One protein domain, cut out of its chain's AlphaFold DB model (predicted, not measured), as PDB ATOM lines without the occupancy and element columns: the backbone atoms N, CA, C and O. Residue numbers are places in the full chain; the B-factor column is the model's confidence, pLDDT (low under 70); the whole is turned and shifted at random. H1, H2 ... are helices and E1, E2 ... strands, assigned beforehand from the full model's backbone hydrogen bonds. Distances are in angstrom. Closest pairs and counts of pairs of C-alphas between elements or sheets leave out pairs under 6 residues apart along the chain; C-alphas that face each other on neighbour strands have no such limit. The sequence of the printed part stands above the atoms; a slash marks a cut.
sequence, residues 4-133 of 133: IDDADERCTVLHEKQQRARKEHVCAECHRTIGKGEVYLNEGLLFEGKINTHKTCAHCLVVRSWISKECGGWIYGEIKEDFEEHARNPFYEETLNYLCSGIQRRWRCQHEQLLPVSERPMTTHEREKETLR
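Overview. This is residues 4 to 133 of the 133 residues of an uncharacterized protein of Kineobactrum salinum (UniProt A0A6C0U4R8). A twisted wall of three long antiparallel strands, E1, E2 and E3, stands at one side, and H1 leads away from it to a cluster in which the helical hairpin of H2 and H3 crosses H1. At the far end from the sheet, residues 127 to 133 stick out as a tail, of which 127 to 131 belong to H4. The 130 printed residues hold three named strands and then four named helices, in the order E1 E2 E3 H1 H2 H3 H4, and the class is mixed, helices and strands. The whole is compact, with a radius of gyration of the C-alphas of 15.5 A, and spans 45 by 41 by 25 A.

Arrangement. E1, residues 12 to 20, E2, residues 39 to 47, and E3, residues 50 to 57, form a meander, each strand the antiparallel neighbour of the one before. E1 and E2 are a hairpin, with N 14 and O 44 at 2.8 A. E2 and E3 are a hairpin too, with N 45 and O 52 at 2.8 A. The sheet is twisted, its C-alphas up to 4.2 A off the best plane. H1, residues 58 to 70, is on the sheet but only grazes it, with residues 58 to 64. H2, residues 79 to 87, touches H1 at a steep tilt of 59 degrees, the closest C-alphas being those of Arg 64 and Ile 79, 6.3 A apart. H3, residues 94 to 104, forms a helical hairpin with H2 at a shallow tilt of 30 degrees, opposite ways; their closest C-alphas, of Ala 87 and Leu 96, are 5.4 A apart. H3 only just touches residues 59 to 63 of H1, with 3 pairs of C-alphas within 8 A, the closest being those of Val 63 and Leu 99 at 7.1 A. The helix packing is mostly crossed, but only just: of 3 touching pairs, 1 is at a shallow tilt. H4, residues 124 to 131, is close to H1 but not clearly touching, the closest C-alphas being those of Glu 70 and Thr 124, 6.8 A apart. Every O i to N i+4 pair is within hydrogen-bond range in H1, H2 and H3, and 3 of 4 are in H4.

Along the chain. E1 begins at C-alpha 12, (52.229, -58.412, -24.024), and is 23.7 A long; E2 is 25.1 A and E3 22.7 A. H1 is 18.7 A, H2 12.1 A, H3 15.5 A and H4 10.7 A long. H4 ends at C-alpha 131, (21.281, -46.018, -8.587).

Size, cuts and confidence. The C-alphas of Lys 23 and Leu 132 are the two farthest apart, 47.6 A. The printed part has no cut. The links E1 to E2 and H3 to H4 are long, 18 and 19 residues; in the first, residues 25 to 26 pair antiparallel with 33 to 34. Mean pLDDT of the printed part is 91.3, with residues 91 to 93 and 132 to 133 under 70.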
ATOM      1  N   ILE A   4      44.759 -43.927 -22.286       86.56
ATOM      2  CA  ILE A   4      44.613 -45.228 -22.948       86.56
ATOM      3  C   ILE A   4      43.910 -45.147 -24.316       86.56
ATOM      4  O   ILE A   4      44.142 -46.017 -25.154       86.56
ATOM      5  N   ASP A   5      43.082 -44.123 -24.552       84.38
ATOM      6  CA  ASP A   5      42.397 -43.902 -25.832       84.38
ATOM      7  C   ASP A   5      43.390 -43.515 -26.947       84.38
ATOM      8  O   ASP A   5      43.134 -43.801 -28.116       84.38
ATOM      9  N   ASP A   6      44.531 -42.923 -26.577       83.38
ATOM     10  CA  ASP A   6      45.608 -42.485 -27.476       83.38
ATOM     11  C   ASP A   6      46.767 -43.499 -27.562       83.38
ATOM     12  O   ASP A   6      47.804 -43.230 -28.168       83.38
ATOM     13  N   ALA A   7      46.634 -44.674 -26.936       84.31
ATOM     14  CA  ALA A   7      47.681 -45.688 -26.946       84.31
ATOM     15  C   ALA A   7      47.700 -46.472 -28.272       84.31
ATOM     16  O   ALA A   7      46.795 -47.260 -28.555       84.31
ATOM     17  N   ASP A   8      48.780 -46.319 -29.041       81.56
ATOM     18  CA  ASP A   8      48.950 -46.975 -30.347       81.56
ATOM     19  C   ASP A   8      49.132 -48.503 -30.253       81.56
ATOM     20  O   ASP A   8      48.706 -49.249 -31.137       81.56
ATOM     21  N   GLU A   9      49.753 -48.999 -29.175       84.81
ATOM     22  CA  GLU A   9      50.074 -50.418 -29.002       84.81
ATOM     23  C   GLU A   9      49.909 -50.912 -27.558       84.81
ATOM     24  O   GLU A   9      50.001 -50.165 -26.582       84.81
ATOM     25  N   ARG A  10      49.697 -52.226 -27.413       88.50
ATOM     26  CA  ARG A  10      49.579 -52.902 -26.114       88.50
ATOM     27  C   ARG A  10      50.823 -53.728 -25.812       88.50
ATOM     28  O   ARG A  10      51.281 -54.513 -26.639       88.50
ATOM     29  N   CYS A  11      51.302 -53.650 -24.573       92.06
ATOM     30  CA  CYS A  11      52.304 -54.586 -24.067       92.06
ATOM     31  C   CYS A  11      51.732 -56.008 -23.979       92.06
ATOM     32  O   CYS A  11      50.614 -56.213 -23.503       92.06
ATOM     33  N   THR A  12      52.540 -57.009 -24.331       95.31
ATOM     34  CA  THR A  12      52.229 -58.412 -24.024       95.31
ATOM     35  C   THR A  12      52.741 -58.750 -22.626       95.31
ATOM     36  O   THR A  12      53.936 -58.629 -22.348       95.31
ATOM     37  N   VAL A  13      51.857 -59.198 -21.735       96.75
ATOM     38  CA  VAL A  13      52.242 -59.676 -20.398       96.75
ATOM     39  C   VAL A  13      52.774 -61.104 -20.514       96.75
ATOM     40  O   VAL A  13      52.043 -62.025 -20.865       96.75
ATOM     41  N   LEU A  14      54.060 -61.291 -20.223       97.50
ATOM     42  CA  LEU A  14      54.729 -62.597 -20.233       97.50
ATOM     43  C   LEU A  14      54.492 -63.368 -18.934       97.50
ATOM     44  O   LEU A  14      54.381 -64.591 -18.935       97.50
ATOM     45  N   HIS A  15      54.472 -62.651 -17.809       97.44
ATOM     46  CA  HIS A  15      54.099 -63.190 -16.509       97.44
ATOM     47  C   HIS A  15      53.639 -62.068 -15.585       97.44
ATOM     48  O   HIS A  15      54.102 -60.934 -15.694       97.44
ATOM     49  N   GLU A  16      52.832 -62.427 -14.598       97.69
ATOM     50  CA  GLU A  16      52.470 -61.563 -13.482       97.69
ATOM     51  C   GLU A  16      52.510 -62.364 -12.181       97.69
ATOM     52  O   GLU A  16      52.187 -63.554 -12.140       97.69
ATOM     53  N   LYS A  17      52.983 -61.736 -11.103       98.06
ATOM     54  CA  LYS A  17      53.035 -62.377  -9.788       98.06
ATOM     55  C   LYS A  17      52.994 -61.365  -8.658       98.06
ATOM     56  O   LYS A  17      53.919 -60.564  -8.500       98.06
ATOM     57  N   GLN A  18      51.984 -61.479  -7.803       97.88
ATOM     58  CA  GLN A  18      51.959 -60.793  -6.518       97.88
ATOM     59  C   GLN A  18      52.866 -61.526  -5.521       97.88
ATOM     60  O   GLN A  18      52.778 -62.743  -5.347       97.88
ATOM     61  N   GLN A  19      53.785 -60.801  -4.885       98.06
ATOM     62  CA  GLN A  19      54.768 -61.401  -3.983       98.06
ATOM     63  C   GLN A  19      55.227 -60.440  -2.886       98.06
ATOM     64  O   GLN A  19      55.047 -59.227  -2.978       98.06
ATOM     65  N   ARG A  20      55.843 -60.999  -1.838       98.31
ATOM     66  CA  ARG A  20      56.483 -60.228  -0.765       98.31
ATOM     67  C   ARG A  20      57.932 -59.907  -1.116       98.31
ATOM     68  O   ARG A  20      58.699 -60.794  -1.498       98.31
ATOM     69  N   ALA A  21      58.309 -58.647  -0.941       97.94
ATOM     70  CA  ALA A  21      59.645 -58.133  -1.182       97.94
ATOM     71  C   ALA A  21      60.663 -58.755  -0.215       97.94
ATOM     72  O   ALA A  21      60.575 -58.600   1.002       97.94
ATOM     73  N   ARG A  22      61.659 -59.459  -0.763       97.81
ATOM     74  CA  ARG A  22      62.794 -60.012   0.008       97.81
ATOM     75  C   ARG A  22      63.942 -59.007   0.154       97.81
ATOM     76  O   ARG A  22      64.781 -59.131   1.041       97.81
ATOM     77  N   LYS A  23      63.975 -58.012  -0.730       97.44
ATOM     78  CA  LYS A  23      64.899 -56.876  -0.753       97.44
ATOM     79  C   LYS A  23      64.131 -55.628  -1.173       97.44
ATOM     80  O   LYS A  23      62.982 -55.736  -1.587       97.44
ATOM     81  N   GLU A  24      64.767 -54.474  -1.064       98.25
ATOM     82  CA  GLU A  24      64.163 -53.232  -1.527       98.25
ATOM     83  C   GLU A  24      64.023 -53.218  -3.053       98.25
ATOM     84  O   GLU A  24      64.875 -53.729  -3.790       98.25
ATOM     85  N   HIS A  25      62.922 -52.635  -3.515       98.19
ATOM     86  CA  HIS A  25      62.624 -52.418  -4.925       98.19
ATOM     87  C   HIS A  25      62.135 -50.987  -5.134       98.19
ATOM     88  O   HIS A  25      61.751 -50.319  -4.183       98.19
ATOM     89  N   VAL A  26      62.106 -50.527  -6.380       98.38
ATOM     90  CA  VAL A  26      61.494 -49.245  -6.743       98.38
ATOM     91  C   VAL A  26      60.178 -49.537  -7.450       98.38
ATOM     92  O   VAL A  26      60.134 -50.378  -8.350       98.38
ATOM     93  N   CYS A  27      59.103 -48.882  -7.013       98.50
ATOM     94  CA  CYS A  27      57.830 -48.933  -7.716       98.50
ATOM     95  C   CYS A  27      57.964 -48.203  -9.057       98.50
ATOM     96  O   CYS A  27      58.403 -47.061  -9.086       98.50
ATOM     97  N   ALA A  28      57.563 -48.838 -10.150       97.94
ATOM     98  CA  ALA A  28      57.652 -48.261 -11.484       97.94
ATOM     99  C   ALA A  28      56.604 -47.160 -11.752       97.94
ATOM    100  O   ALA A  28      56.823 -46.360 -12.641       97.94
ATOM    101  N   GLU A  29      55.545 -47.072 -10.936       97.88
ATOM    102  CA  GLU A  29      54.495 -46.046 -11.067       97.88
ATOM    103  C   GLU A  29      54.782 -44.793 -10.217       97.88
ATOM    104  O   GLU A  29      54.841 -43.681 -10.711       97.88
ATOM    105  N   CYS A  30      54.976 -44.945  -8.899       97.38
ATOM    106  CA  CYS A  30      55.178 -43.797  -7.996       97.38
ATOM    107  C   CYS A  30      56.641 -43.553  -7.605       97.38
ATOM    108  O   CYS A  30      56.928 -42.681  -6.785       97.38
ATOM    109  N   HIS A  31      57.571 -44.376  -8.097       97.06
ATOM    110  CA  HIS A  31      59.010 -44.298  -7.808       97.06
ATOM    111  C   HIS A  31      59.413 -44.371  -6.328       97.06
ATOM    112  O   HIS A  31      60.571 -44.140  -5.982       97.06
ATOM    113  N   ARG A  32      58.495 -44.739  -5.426       96.88
ATOM    114  CA  ARG A  32      58.840 -44.991  -4.024       96.88
ATOM    115  C   ARG A  32      59.634 -46.285  -3.879       96.88
ATOM    116  O   ARG A  32      59.408 -47.250  -4.614       96.88
ATOM    117  N   THR A  33      60.457 -46.348  -2.840       97.81
ATOM    118  CA  THR A  33      61.022 -47.615  -2.371       97.81
ATOM    119  C   THR A  33      59.917 -48.504  -1.796       97.81
ATOM    120  O   THR A  33      59.166 -48.090  -0.909       97.81
ATOM    121  N   ILE A  34      59.824 -49.725  -2.315       98.31
ATOM    122  CA  ILE A  34      59.076 -50.852  -1.762       98.31
ATOM    123  C   ILE A  34      60.026 -51.556  -0.792       98.31
ATOM    124  O   ILE A  34      61.018 -52.158  -1.214       98.31
ATOM    125  N   GLY A  35      59.749 -51.430   0.499       97.62
ATOM    126  CA  GLY A  35      60.544 -51.993   1.577       97.62
ATOM    127  C   GLY A  35      60.447 -53.515   1.662       97.62
ATOM    128  O   GLY A  35      59.538 -54.151   1.124       97.62
ATOM    129  N   LYS A  36      61.391 -54.119   2.388       97.94
ATOM    130  CA  LYS A  36      61.357 -55.554   2.708       97.94
ATOM    131  C   LYS A  36      60.056 -55.906   3.442       97.94
ATOM    132  O   LYS A  36      59.630 -55.189   4.338       97.94
ATOM    133  N   GLY A  37      59.445 -57.029   3.073       97.69
ATOM    134  CA  GLY A  37      58.188 -57.520   3.647       97.69
ATOM    135  C   GLY A  37      56.918 -56.960   3.000       97.69
ATOM    136  O   GLY A  37      55.862 -57.594   3.119       97.69
ATOM    137  N   GLU A  38      57.008 -55.843   2.266       98.00
ATOM    138  CA  GLU A  38      55.875 -55.280   1.528       98.00
ATOM    139  C   GLU A  38      55.421 -56.202   0.393       98.00
ATOM    140  O   GLU A  38      56.216 -56.921  -0.218       98.00
ATOM    141  N   VAL A  39      54.124 -56.165   0.091       97.94
ATOM    142  CA  VAL A  39      53.546 -56.867  -1.055       97.94
ATOM    143  C   VAL A  39      53.579 -55.957  -2.280       97.94
ATOM    144  O   VAL A  39      53.227 -54.778  -2.207       97.94
ATOM    145  N   TYR A  40      53.984 -56.513  -3.416       98.56
ATOM    146  CA  TYR A  40      54.003 -55.823  -4.700       98.56
ATOM    147  C   TYR A  40      53.670 -56.787  -5.841       98.56
ATOM    148  O   TYR A  40      53.799 -58.008  -5.698       98.56
ATOM    149  N   LEU A  41      53.240 -56.234  -6.970       98.69
ATOM    150  CA  LEU A  41      53.060 -56.960  -8.219       98.69
ATOM    151  C   LEU A  41      54.347 -56.881  -9.042       98.69
ATOM    152  O   LEU A  41      54.910 -55.800  -9.207       98.69
ATOM    153  N   ASN A  42      54.817 -58.025  -9.534       98.50
ATOM    154  CA  ASN A  42      55.928 -58.119 -10.472       98.50
ATOM    155  C   ASN A  42      55.419 -58.647 -11.810       98.50
ATOM    156  O   ASN A  42      54.973 -59.792 -11.880       98.50
ATOM    157  N   GLU A  43      55.540 -57.831 -12.843       98.38
ATOM    158  CA  GLU A  43      55.120 -58.145 -14.204       98.38
ATOM    159  C   GLU A  43      56.343 -58.211 -15.119       98.38
ATOM    160  O   GLU A  43      57.243 -57.371 -15.036       98.38
ATOM    161  N   GLY A  44      56.380 -59.214 -15.992       98.06
ATOM    162  CA  GLY A  44      57.281 -59.264 -17.137       98.06
ATOM    163  C   GLY A  44      56.519 -58.842 -18.381       98.06
ATOM    164  O   GLY A  44      55.523 -59.472 -18.719       98.06
ATOM    165  N   LEU A  45      56.985 -57.798 -19.054       97.25
ATOM    166  CA  LEU A  45      56.317 -57.185 -20.200       97.25
ATOM    167  C   LEU A  45      57.186 -57.331 -21.444       97.25
ATOM    168  O   LEU A  45      58.392 -57.116 -21.361       97.25
ATOM    169  N   LEU A  46      56.577 -57.652 -22.581       96.44
ATOM    170  CA  LEU A  46      57.179 -57.557 -23.906       96.44
ATOM    171  C   LEU A  46      56.532 -56.388 -24.651       96.44
ATOM    172  O   LEU A  46      55.323 -56.399 -24.888       96.44
ATOM    173  N   PHE A  47      57.341 -55.397 -25.011       93.25
ATOM    174  CA  PHE A  47      56.921 -54.221 -25.771       93.25
ATOM    175  C   PHE A  47      58.016 -53.861 -26.777       93.25
ATOM    176  O   PHE A  47      59.192 -53.857 -26.408       93.25
ATOM    177  N   GLU A  48      57.654 -53.652 -28.046       92.56
ATOM    178  CA  GLU A  48      58.599 -53.398 -29.152       92.56
ATOM    179  C   GLU A  48      59.791 -54.381 -29.198       92.56
ATOM    180  O   GLU A  48      60.955 -54.010 -29.368       92.56
ATOM    181  N   GLY A  49      59.522 -55.668 -28.958       93.50
ATOM    182  CA  GLY A  49      60.555 -56.712 -28.940       93.50
ATOM    183  C   GLY A  49      61.494 -56.684 -27.724       93.50
ATOM    184  O   GLY A  49      62.399 -57.514 -27.637       93.50
ATOM    185  N   LYS A  50      61.290 -55.776 -26.761       94.38
ATOM    186  CA  LYS A  50      62.092 -55.664 -25.537       94.38
ATOM    187  C   LYS A  50      61.336 -56.202 -24.333       94.38
ATOM    188  O   LYS A  50      60.168 -55.884 -24.115       94.38
ATOM    189  N   ILE A  51      62.032 -57.000 -23.525       95.81
ATOM    190  CA  ILE A  51      61.505 -57.512 -22.261       95.81
ATOM    191  C   ILE A  51      61.855 -56.538 -21.140       95.81
ATOM    192  O   ILE A  51      63.028 -56.271 -20.889       95.81
ATOM    193  N   ASN A  52      60.837 -56.071 -20.425       94.94
ATOM    194  CA  ASN A  52      60.963 -55.205 -19.262       94.94
ATOM    195  C   ASN A  52      60.329 -55.855 -18.030       94.94
ATOM    196  O   ASN A  52      59.425 -56.679 -18.131       94.94
ATOM    197  N   THR A  53      60.810 -55.490 -16.841       96.81
ATOM    198  CA  THR A  53      60.178 -55.896 -15.579       96.81
ATOM    199  C   THR A  53      59.546 -54.694 -14.907       96.81
ATOM    200  O   THR A  53      60.255 -53.773 -14.501       96.81
ATOM    201  N   HIS A  54      58.239 -54.753 -14.699       97.75
ATOM    202  CA  HIS A  54      57.467 -53.698 -14.070       97.75
ATOM    203  C   HIS A  54      57.081 -54.106 -12.643       97.75
ATOM    204  O   HIS A  54      56.597 -55.212 -12.407       97.75
ATOM    205  N   LYS A  55      57.365 -53.246 -11.657       98.56
ATOM    206  CA  LYS A  55      57.108 -53.532 -10.235       98.56
ATOM    207  C   LYS A  55      56.157 -52.501  -9.666       98.56
ATOM    208  O   LYS A  55      56.512 -51.330  -9.577       98.56
ATOM    209  N   THR A  56      54.996 -52.933  -9.203       98.62
ATOM    210  CA  THR A  56      53.945 -52.017  -8.752       98.62
ATOM    211  C   THR A  56      53.626 -52.258  -7.288       98.62
ATOM    212  O   THR A  56      53.309 -53.373  -6.880       98.62
ATOM    213  N   CYS A  57      53.745 -51.214  -6.468       98.56
ATOM    214  CA  CYS A  57      53.431 -51.303  -5.047       98.56
ATOM    215  C   CYS A  57      51.916 -51.425  -4.821       98.56
ATOM    216  O   CYS A  57      51.133 -50.966  -5.651       98.56
ATOM    217  N   ALA A  58      51.502 -51.988  -3.683       98.12
ATOM    218  CA  ALA A  58      50.086 -52.206  -3.376       98.12
ATOM    219  C   ALA A  58      49.217 -50.936  -3.493       98.12
ATOM    220  O   ALA A  58      48.125 -51.007  -4.040       98.12
ATOM    221  N   HIS A  59      49.718 -49.768  -3.080       97.75
ATOM    222  CA  HIS A  59      48.994 -48.501  -3.237       97.75
ATOM    223  C   HIS A  59      48.718 -48.142  -4.704       97.75
ATOM    224  O   HIS A  59      47.599 -47.804  -5.073       97.75
ATOM    225  N   CYS A  60      49.726 -48.270  -5.568       98.06
ATOM    226  CA  CYS A  60      49.572 -48.003  -6.997       98.06
ATOM    227  C   CYS A  60      48.666 -49.030  -7.688       98.06
ATOM    228  O   CYS A  60      48.038 -48.694  -8.683       98.06
ATOM    229  N   LEU A  61      48.547 -50.253  -7.157       97.88
ATOM    230  CA  LEU A  61      47.577 -51.229  -7.666       97.88
ATOM    231  C   LEU A  61      46.130 -50.809  -7.398       97.88
ATOM    232  O   LEU A  61      45.269 -51.101  -8.221       97.88
ATOM    233  N   VAL A  62      45.860 -50.102  -6.297       96.81
ATOM    234  CA  VAL A  62      44.525 -49.548  -6.012       96.81
ATOM    235  C   VAL A  62      44.149 -48.519  -7.075       96.81
ATOM    236  O   VAL A  62      43.085 -48.623  -7.683       96.81
ATOM    237  N   VAL A  63      45.060 -47.580  -7.346       95.81
ATOM    238  CA  VAL A  63      44.907 -46.549  -8.385       95.81
ATOM    239  C   VAL A  63      44.720 -47.190  -9.760       95.81
ATOM    240  O   VAL A  63      43.708 -46.958 -10.415       95.81
ATOM    241  N   ARG A  64      45.630 -48.086 -10.158       96.31
ATOM    242  CA  ARG A  64      45.556 -48.824 -11.427       96.31
ATOM    243  C   ARG A  64      44.234 -49.578 -11.584       96.31
ATOM    244  O   ARG A  64      43.622 -49.536 -12.644       96.31
ATOM    245  N   SER A  65      43.782 -50.263 -10.532       95.88
ATOM    246  CA  SER A  65      42.524 -51.014 -10.561       95.88
ATOM    247  C   SER A  65      41.310 -50.103 -10.735       95.88
ATOM    248  O   SER A  65      40.347 -50.508 -11.383       95.88
ATOM    249  N   TRP A  66      41.351 -48.891 -10.180       94.50
ATOM    250  CA  TRP A  66      40.310 -47.895 -10.402       94.50
ATOM    251  C   TRP A  66      40.300 -47.407 -11.854       94.50
ATOM    252  O   TRP A  66      39.273 -47.546 -12.513       94.50
ATOM    253  N   ILE A  67      41.446 -46.956 -12.384       93.50
ATOM    254  CA  ILE A  67      41.561 -46.459 -13.772       93.50
ATOM    255  C   ILE A  67      41.135 -47.546 -14.760       93.50
ATOM    256  O   ILE A  67      40.315 -47.301 -15.634       93.50
ATOM    257  N   SER A  68      41.595 -48.785 -14.560       94.50
ATOM    258  CA  SER A  68      41.196 -49.925 -15.389       94.50
ATOM    259  C   SER A  68      39.683 -50.085 -15.504       94.50
ATOM    260  O   SER A  68      39.198 -50.490 -16.557       94.50
ATOM    261  N   LYS A  69      38.948 -49.855 -14.414       93.44
ATOM    262  CA  LYS A  69      37.493 -50.009 -14.387       93.44
ATOM    263  C   LYS A  69      36.757 -48.764 -14.876       93.44
ATOM    264  O   LYS A  69      35.644 -48.905 -15.369       93.44
ATOM    265  N   GLU A  70      37.337 -47.580 -14.701       91.31
ATOM    266  CA  GLU A  70      36.747 -46.310 -15.136       91.31
ATOM    267  C   GLU A  70      36.966 -46.080 -16.640       91.31
ATOM    268  O   GLU A  70      36.009 -45.831 -17.371       91.31
ATOM    269  N   CYS A  71      38.213 -46.227 -17.096       91.19
ATOM    270  CA  CYS A  71      38.675 -45.950 -18.459       91.19
ATOM    271  C   CYS A  71      38.815 -47.199 -19.341       91.19
ATOM    272  O   CYS A  71      39.126 -47.088 -20.520       91.19
ATOM    273  N   GLY A  72      38.653 -48.410 -18.797       90.94
ATOM    274  CA  GLY A  72      38.817 -49.654 -19.564       90.94
ATOM    275  C   GLY A  72      40.271 -50.101 -19.782       90.94
ATOM    276  O   GLY A  72      40.509 -51.116 -20.439       90.94
ATOM    277  N   GLY A  73      41.248 -49.395 -19.210       92.56
ATOM    278  CA  GLY A  73      42.667 -49.738 -19.284       92.56
ATOM    279  C   GLY A  73      43.544 -48.668 -18.642       92.56
ATOM    280  O   GLY A  73      43.028 -47.764 -17.998       92.56
ATOM    281  N   TRP A  74      44.861 -48.816 -18.761       94.12
ATOM    282  CA  TRP A  74      45.865 -47.879 -18.251       94.12
ATOM    283  C   TRP A  74      47.173 -48.051 -19.031       94.12
ATOM    284  O   TRP A  74      47.405 -49.108 -19.628       94.12
ATOM    285  N   ILE A  75      48.048 -47.049 -18.968       93.62
ATOM    286  CA  ILE A  75      49.399 -47.101 -19.538       93.62
ATOM    287  C   ILE A  75      50.419 -47.355 -18.418       93.62
ATOM    288  O   ILE A  75      50.316 -46.811 -17.318       93.62
ATOM    289  N   TYR A  76      51.396 -48.233 -18.670       94.44
ATOM    290  CA  TYR A  76      52.466 -48.522 -17.709       94.44
ATOM    291  C   TYR A  76      53.327 -47.282 -17.462       94.44
ATOM    292  O   TYR A  76      53.882 -46.736 -18.409       94.44
ATOM    293  N   GLY A  77      53.500 -46.901 -16.195       94.25
ATOM    294  CA  GLY A  77      54.318 -45.751 -15.799       94.25
ATOM    295  C   GLY A  77      53.568 -44.419 -15.775       94.25
ATOM    296  O   GLY A  77      54.102 -43.463 -15.231       94.25
ATOM    297  N   GLU A  78      52.336 -44.374 -16.286       93.44
ATOM    298  CA  GLU A  78      51.565 -43.136 -16.488       93.44
ATOM    299  C   GLU A  78      50.271 -43.108 -15.653       93.44
ATOM    300  O   GLU A  78      49.406 -42.250 -15.832       93.44
ATOM    301  N   ILE A  79      50.089 -44.048 -14.710       94.69
ATOM    302  CA  ILE A  79      48.835 -44.118 -13.937       94.69
ATOM    303  C   ILE A  79      48.611 -42.874 -13.073       94.69
ATOM    304  O   ILE A  79      47.488 -42.617 -12.650       94.69
ATOM    305  N   LYS A  80      49.678 -42.151 -12.717       93.44
ATOM    306  CA  LYS A  80      49.580 -40.961 -11.872       93.44
ATOM    307  C   LYS A  80      48.935 -39.828 -12.659       93.44
ATOM    308  O   LYS A  80      47.993 -39.219 -12.166       93.44
ATOM    309  N   GLU A  81      49.439 -39.578 -13.854       90.12
ATOM    310  CA  GLU A  81      48.994 -38.543 -14.773       90.12
ATOM    311  C   GLU A  81      47.529 -38.784 -15.158       90.12
ATOM    312  O   GLU A  81      46.710 -37.883 -14.975       90.12
ATOM    313  N   ASP A  82      47.171 -40.024 -15.518       88.81
ATOM    314  CA  ASP A  82      45.783 -40.401 -15.842       88.81
ATOM    315  C   ASP A  82      44.872 -40.114 -14.637       88.81
ATOM    316  O   ASP A  82      43.847 -39.439 -14.730       88.81
ATOM    317  N   PHE A  83      45.269 -40.575 -13.448       89.00
ATOM    318  CA  PHE A  83      44.446 -40.435 -12.250       89.00
ATOM    319  C   PHE A  83      44.278 -38.983 -11.787       89.00
ATOM    320  O   PHE A  83      43.227 -38.623 -11.252       89.00
ATOM    321  N   GLU A  84      45.295 -38.140 -11.971       89.19
ATOM    322  CA  GLU A  84      45.232 -36.717 -11.636       89.19
ATOM    323  C   GLU A  84      44.165 -35.975 -12.448       89.19
ATOM    324  O   GLU A  84      43.484 -35.103 -11.903       89.19
ATOM    325  N   GLU A  85      43.996 -36.314 -13.726       86.69
ATOM    326  CA  GLU A  85      42.963 -35.715 -14.574       86.69
ATOM    327  C   GLU A  85      41.556 -36.066 -14.086       86.69
ATOM    328  O   GLU A  85      40.698 -35.185 -13.985       86.69
ATOM    329  N   HIS A  86      41.341 -37.320 -13.675       84.75
ATOM    330  CA  HIS A  86      40.077 -37.743 -13.071       84.75
ATOM    331  C   HIS A  86      39.827 -37.080 -11.716       84.75
ATOM    332  O   HIS A  86      38.724 -36.602 -11.467       84.75
ATOM    333  N   ALA A  87      40.836 -36.985 -10.848       84.00
ATOM    334  CA  ALA A  87      40.674 -36.375  -9.527       84.00
ATOM    335  C   ALA A  87      40.299 -34.879  -9.590       84.00
ATOM    336  O   ALA A  87      39.615 -34.379  -8.702       84.00
ATOM    337  N   ARG A  88      40.709 -34.155 -10.643       79.44
ATOM    338  CA  ARG A  88      40.334 -32.740 -10.848       79.44
ATOM    339  C   ARG A  88      38.897 -32.553 -11.329       79.44
ATOM    340  O   ARG A  88      38.400 -31.427 -11.321       79.44
ATOM    341  N   ASN A  89      38.243 -33.613 -11.786       76.81
ATOM    342  CA  ASN A  89      36.906 -33.513 -12.330       76.81
ATOM    343  C   ASN A  89      35.864 -33.505 -11.181       76.81
ATOM    344  O   ASN A  89      35.838 -34.425 -10.362       76.81
ATOM    345  N   PRO A  90      34.985 -32.483 -11.114       70.69
ATOM    346  CA  PRO A  90      34.049 -32.284 -10.005       70.69
ATOM    347  C   PRO A  90      32.975 -33.374  -9.872       70.69
ATOM    348  O   PRO A  90      32.254 -33.392  -8.878       70.69
ATOM    349  N   PHE A  91      32.846 -34.275 -10.851       66.56
ATOM    350  CA  PHE A  91      31.942 -35.424 -10.779       66.56
ATOM    351  C   PHE A  91      32.478 -36.580  -9.916       66.56
ATOM    352  O   PHE A  91      31.749 -37.545  -9.684       66.56
ATOM    353  N   TYR A  92      33.724 -36.506  -9.433       69.50
ATOM    354  CA  TYR A  92      34.341 -37.565  -8.638       69.50
ATOM    355  C   TYR A  92      34.488 -37.217  -7.146       69.50
ATOM    356  O   TYR A  92      34.535 -36.059  -6.744       69.50
ATOM    357  N   GLU A  93      34.552 -38.258  -6.310       69.62
ATOM    358  CA  GLU A  93      34.558 -38.158  -4.846       69.62
ATOM    359  C   GLU A  93      35.868 -37.606  -4.257       69.62
ATOM    360  O   GLU A  93      36.959 -37.827  -4.790       69.62
ATOM    361  N   GLU A  94      35.780 -37.027  -3.053       70.06
ATOM    362  CA  GLU A  94      36.940 -36.628  -2.239       70.06
ATOM    363  C   GLU A  94      37.944 -37.773  -2.014       70.06
ATOM    364  O   GLU A  94      39.147 -37.537  -1.882       70.06
ATOM    365  N   THR A  95      37.488 -39.029  -2.032       75.00
ATOM    366  CA  THR A  95      38.351 -40.214  -1.928       75.00
ATOM    367  C   THR A  95      39.391 -40.282  -3.055       75.00
ATOM    368  O   THR A  95      40.515 -40.741  -2.825       75.00
ATOM    369  N   LEU A  96      39.082 -39.774  -4.260       85.25
ATOM    370  CA  LEU A  96      40.078 -39.673  -5.334       85.25
ATOM    371  C   LEU A  96      41.136 -38.613  -5.020       85.25
ATOM    372  O   LEU A  96      42.310 -38.835  -5.309       85.25
ATOM    373  N   ASN A  97      40.771 -37.513  -4.354       85.44
ATOM    374  CA  ASN A  97      41.733 -36.487  -3.934       85.44
ATOM    375  C   ASN A  97      42.753 -37.041  -2.933       85.44
ATOM    376  O   ASN A  97      43.940 -36.703  -3.008       85.44
ATOM    377  N   TYR A  98      42.320 -37.932  -2.033       87.38
ATOM    378  CA  TYR A  98      43.223 -38.642  -1.124       87.38
ATOM    379  C   TYR A  98      44.213 -39.531  -1.889       87.38
ATOM    380  O   TYR A  98      45.420 -39.439  -1.662       87.38
ATOM    381  N   LEU A  99      43.727 -40.356  -2.822       92.50
ATOM    382  CA  LEU A  99      44.577 -41.236  -3.633       92.50
ATOM    383  C   LEU A  99      45.537 -40.451  -4.539       92.50
ATOM    384  O   LEU A  99      46.713 -40.802  -4.629       92.50
ATOM    385  N   CYS A 100      45.060 -39.364  -5.141       92.12
ATOM    386  CA  CYS A 100      45.840 -38.438  -5.960       92.12
ATOM    387  C   CYS A 100      46.969 -37.786  -5.141       92.12
ATOM    388  O   CYS A 100      48.149 -37.873  -5.489       92.12
ATOM    389  N   SER A 101      46.636 -37.244  -3.967       91.19
ATOM    390  CA  SER A 101      47.633 -36.707  -3.034       91.19
ATOM    391  C   SER A 101      48.621 -37.783  -2.575       91.19
ATOM    392  O   SER A 101      49.815 -37.522  -2.414       91.19
ATOM    393  N   GLY A 102      48.128 -39.004  -2.366       94.06
ATOM    394  CA  GLY A 102      48.922 -40.159  -1.981       94.06
ATOM    395  C   GLY A 102      49.964 -40.518  -3.034       94.06
ATOM    396  O   GLY A 102      51.150 -40.568  -2.706       94.06
ATOM    397  N   ILE A 103      49.574 -40.702  -4.298       94.94
ATOM    398  CA  ILE A 103      50.515 -41.057  -5.369       94.94
ATOM    399  C   ILE A 103      51.559 -39.955  -5.606       94.94
ATOM    400  O   ILE A 103      52.748 -40.267  -5.708       94.94
ATOM    401  N   GLN A 104      51.159 -38.677  -5.567       92.88
ATOM    402  CA  GLN A 104      52.065 -37.523  -5.684       92.88
ATOM    403  C   GLN A 104      53.111 -37.481  -4.568       92.88
ATOM    404  O   GLN A 104      54.287 -37.202  -4.805       92.88
ATOM    405  N   ARG A 105      52.700 -37.812  -3.340       94.12
ATOM    406  CA  ARG A 105      53.575 -37.865  -2.158       94.12
ATOM    407  C   ARG A 105      54.241 -39.221  -1.971       94.12
ATOM    408  O   ARG A 105      54.759 -39.509  -0.893       94.12
ATOM    409  N   ARG A 106      54.213 -40.086  -2.992       96.25
ATOM    410  CA  ARG A 106      54.816 -41.427  -2.939       96.25
ATOM    411  C   ARG A 106      54.312 -42.251  -1.747       96.25
ATOM    412  O   ARG A 106      55.041 -43.076  -1.196       96.25
ATOM    413  N   TRP A 107      53.056 -42.019  -1.376       96.44
ATOM    414  CA  TRP A 107      52.314 -42.641  -0.283       96.44
ATOM    415  C   TRP A 107      52.910 -42.391   1.104       96.44
ATOM    416  O   TRP A 107      52.719 -43.206   2.004       96.44
ATOM    417  N   ARG A 108      53.635 -41.282   1.290       93.94
ATOM    418  CA  ARG A 108      54.214 -40.895   2.582       93.94
ATOM    419  C   ARG A 108      53.488 -39.702   3.199       93.94
ATOM    420  O   ARG A 108      53.049 -38.791   2.498       93.94
ATOM    421  N   CYS A 109      53.360 -39.716   4.524       89.44
ATOM    422  CA  CYS A 109      52.874 -38.574   5.298       89.44
ATOM    423  C   CYS A 109      54.029 -37.634   5.705       89.44
ATOM    424  O   CYS A 109      55.190 -37.898   5.405       89.44
ATOM    425  N   GLN A 110      53.715 -36.548   6.421       79.25
ATOM    426  CA  GLN A 110      54.660 -35.498   6.843       79.25
ATOM    427  C   GLN A 110      55.877 -36.009   7.646       79.25
ATOM    428  O   GLN A 110      56.900 -35.336   7.693       79.25
ATOM    429  N   HIS A 111      55.793 -37.203   8.241       83.38
ATOM    430  CA  HIS A 111      56.885 -37.843   8.985       83.38
ATOM    431  C   HIS A 111      57.526 -39.016   8.228       83.38
ATOM    432  O   HIS A 111      58.027 -39.949   8.850       83.38
ATOM    433  N   GLU A 112      57.448 -39.026   6.894       84.31
ATOM    434  CA  GLU A 112      57.947 -40.102   6.021       84.31
ATOM    435  C   GLU A 112      57.300 -41.482   6.262       84.31
ATOM    436  O   GLU A 112      57.681 -42.474   5.635       84.31
ATOM    437  N   GLN A 113      56.285 -41.573   7.127       91.81
ATOM    438  CA  GLN A 113      55.572 -42.816   7.389       91.81
ATOM    439  C   GLN A 113      54.732 -43.200   6.171       91.81
ATOM    440  O   GLN A 113      54.029 -42.371   5.589       91.81
ATOM    441  N   LEU A 114      54.811 -44.476   5.795       95.00
ATOM    442  CA  LEU A 114      54.008 -45.039   4.719       95.00
ATOM    443  C   LEU A 114      52.532 -45.059   5.138       95.00
ATOM    444  O   LEU A 114      52.198 -45.556   6.216       95.00
ATOM    445  N   LEU A 115      51.670 -44.519   4.283       94.31
ATOM    446  CA  LEU A 115      50.224 -44.567   4.455       94.31
ATOM    447  C   LEU A 115      49.720 -46.021   4.395       94.31
ATOM    448  O   LEU A 115      50.385 -46.882   3.815       94.31
ATOM    449  N   PRO A 116      48.563 -46.326   5.004       94.25
ATOM    450  CA  PRO A 116      47.916 -47.613   4.801       94.25
ATOM    451  C   PRO A 116      47.390 -47.730   3.364       94.25
ATOM    452  O   PRO A 116      46.934 -46.751   2.767       94.25
ATOM    453  N   VAL A 117      47.399 -48.955   2.834       94.88
ATOM    454  CA  VAL A 117      46.759 -49.264   1.550       94.88
ATOM    455  C   VAL A 117      45.250 -49.163   1.743       94.88
ATOM    456  O   VAL A 117      44.687 -49.905   2.545       94.88
ATOM    457  N   SER A 118      44.609 -48.234   1.036       91.06
ATOM    458  CA  SER A 118      43.158 -48.075   1.075       91.06
ATOM    459  C   SER A 118      42.462 -49.100   0.184       91.06
ATOM    460  O   SER A 118      43.062 -49.691  -0.716       91.06
ATOM    461  N   GLU A 119      41.162 -49.262   0.391       91.88
ATOM    462  CA  GLU A 119      40.315 -49.937  -0.586       91.88
ATOM    463  C   GLU A 119      40.180 -49.093  -1.862       91.88
ATOM    464  O   GLU A 119      40.445 -47.884  -1.875       91.88
ATOM    465  N   ARG A 120      39.794 -49.751  -2.957       92.69
ATOM    466  CA  ARG A 120      39.519 -49.080  -4.227       92.69
ATOM    467  C   ARG A 120      38.149 -48.395  -4.141       92.69
ATOM    468  O   ARG A 120      37.171 -49.099  -3.897       92.69
ATOM    469  N   PRO A 121      38.051 -47.082  -4.402       90.38
ATOM    470  CA  PRO A 121      36.764 -46.399  -4.456       90.38
ATOM    471  C   PRO A 121      35.905 -46.912  -5.619       90.38
ATOM    472  O   PRO A 121      36.400 -47.567  -6.545       90.38
ATOM    473  N   MET A 122      34.609 -46.612  -5.589       89.75
ATOM    474  CA  MET A 122      33.710 -46.964  -6.688       89.75
ATOM    475  C   MET A 122      34.025 -46.155  -7.949       89.75
ATOM    476  O   MET A 122      34.447 -44.992  -7.887       89.75
ATOM    477  N   THR A 123      33.825 -46.785  -9.104       89.56
ATOM    478  CA  THR A 123      33.832 -46.097 -10.402       89.56
ATOM    479  C   THR A 123      32.477 -45.458 -10.688       89.56
ATOM    480  O   THR A 123      31.469 -45.808 -10.068       89.56
ATOM    481  N   THR A 124      32.426 -44.535 -11.644       85.75
ATOM    482  CA  THR A 124      31.167 -43.898 -12.073       85.75
ATOM    483  C   THR A 124      30.193 -44.942 -12.605       85.75
ATOM    484  O   THR A 124      29.044 -44.992 -12.172       85.75
ATOM    485  N   HIS A 125      30.698 -45.878 -13.412       87.12
ATOM    486  CA  HIS A 125      29.925 -47.002 -13.953       87.12
ATOM    487  C   HIS A 125      29.372 -47.946 -12.876       87.12
ATOM    488  O   HIS A 125      28.344 -48.589 -13.081       87.12
ATOM    489  N   GLU A 126      30.073 -48.100 -11.748       89.31
ATOM    490  CA  GLU A 126      29.598 -48.908 -10.616       89.31
ATOM    491  C   GLU A 126      28.459 -48.187  -9.877       89.31
ATOM    492  O   GLU A 126      27.428 -48.805  -9.614       89.31
ATOM    493  N   ARG A 127      28.584 -46.873  -9.647       83.25
ATOM    494  CA  ARG A 127      27.548 -46.052  -8.991       83.25
ATOM    495  C   ARG A 127      26.253 -45.954  -9.795       83.25
ATOM    496  O   ARG A 127      25.161 -46.060  -9.234       83.25
ATOM    497  N   GLU A 128      26.353 -45.780 -11.111       82.94
ATOM    498  CA  GLU A 128      25.177 -45.733 -11.989       82.94
ATOM    499  C   GLU A 128      24.359 -47.026 -11.893       82.94
ATOM    500  O   GLU A 128      23.131 -46.994 -11.822       82.94
ATOM    501  N   LYS A 129      25.037 -48.175 -11.800       84.50
ATOM    502  CA  LYS A 129      24.385 -49.481 -11.636       84.50
ATOM    503  C   LYS A 129      23.719 -49.657 -10.275       84.50
ATOM    504  O   LYS A 129      22.749 -50.405 -10.198       84.50
ATOM    505  N   GLU A 130      24.225 -49.023  -9.220       79.69
ATOM    506  CA  GLU A 130      23.577 -49.033  -7.902       79.69
ATOM    507  C   GLU A 130      22.351 -48.123  -7.858       79.69
ATOM    508  O   GLU A 130      21.348 -48.493  -7.263       79.69
ATOM    509  N   THR A 131      22.399 -46.979  -8.541       71.38
ATOM    510  CA  THR A 131      21.281 -46.018  -8.587       71.38
ATOM    511  C   THR A 131      20.082 -46.551  -9.385       71.38
ATOM    512  O   THR A 131      18.955 -46.099  -9.204       71.38
ATOM    513  N   LEU A 132      20.319 -47.518 -10.275       67.94
ATOM    514  CA  LEU A 132      19.297 -48.188 -11.089       67.94
ATOM    515  C   LEU A 132      18.691 -49.440 -10.421       67.94
ATOM    516  O   LEU A 132      17.897 -50.133 -11.061       67.94
ATOM    517  N   ARG A 133      19.081 -49.761  -9.180       54.56
ATOM    518  CA  ARG A 133      18.513 -50.853  -8.369       54.56
ATOM    519  C   ARG A 133      17.478 -50.327  -7.385       54.56
ATOM    520  O   ARG A 133      16.518 -51.087  -7.137       54.56
TER     521      ARG A 133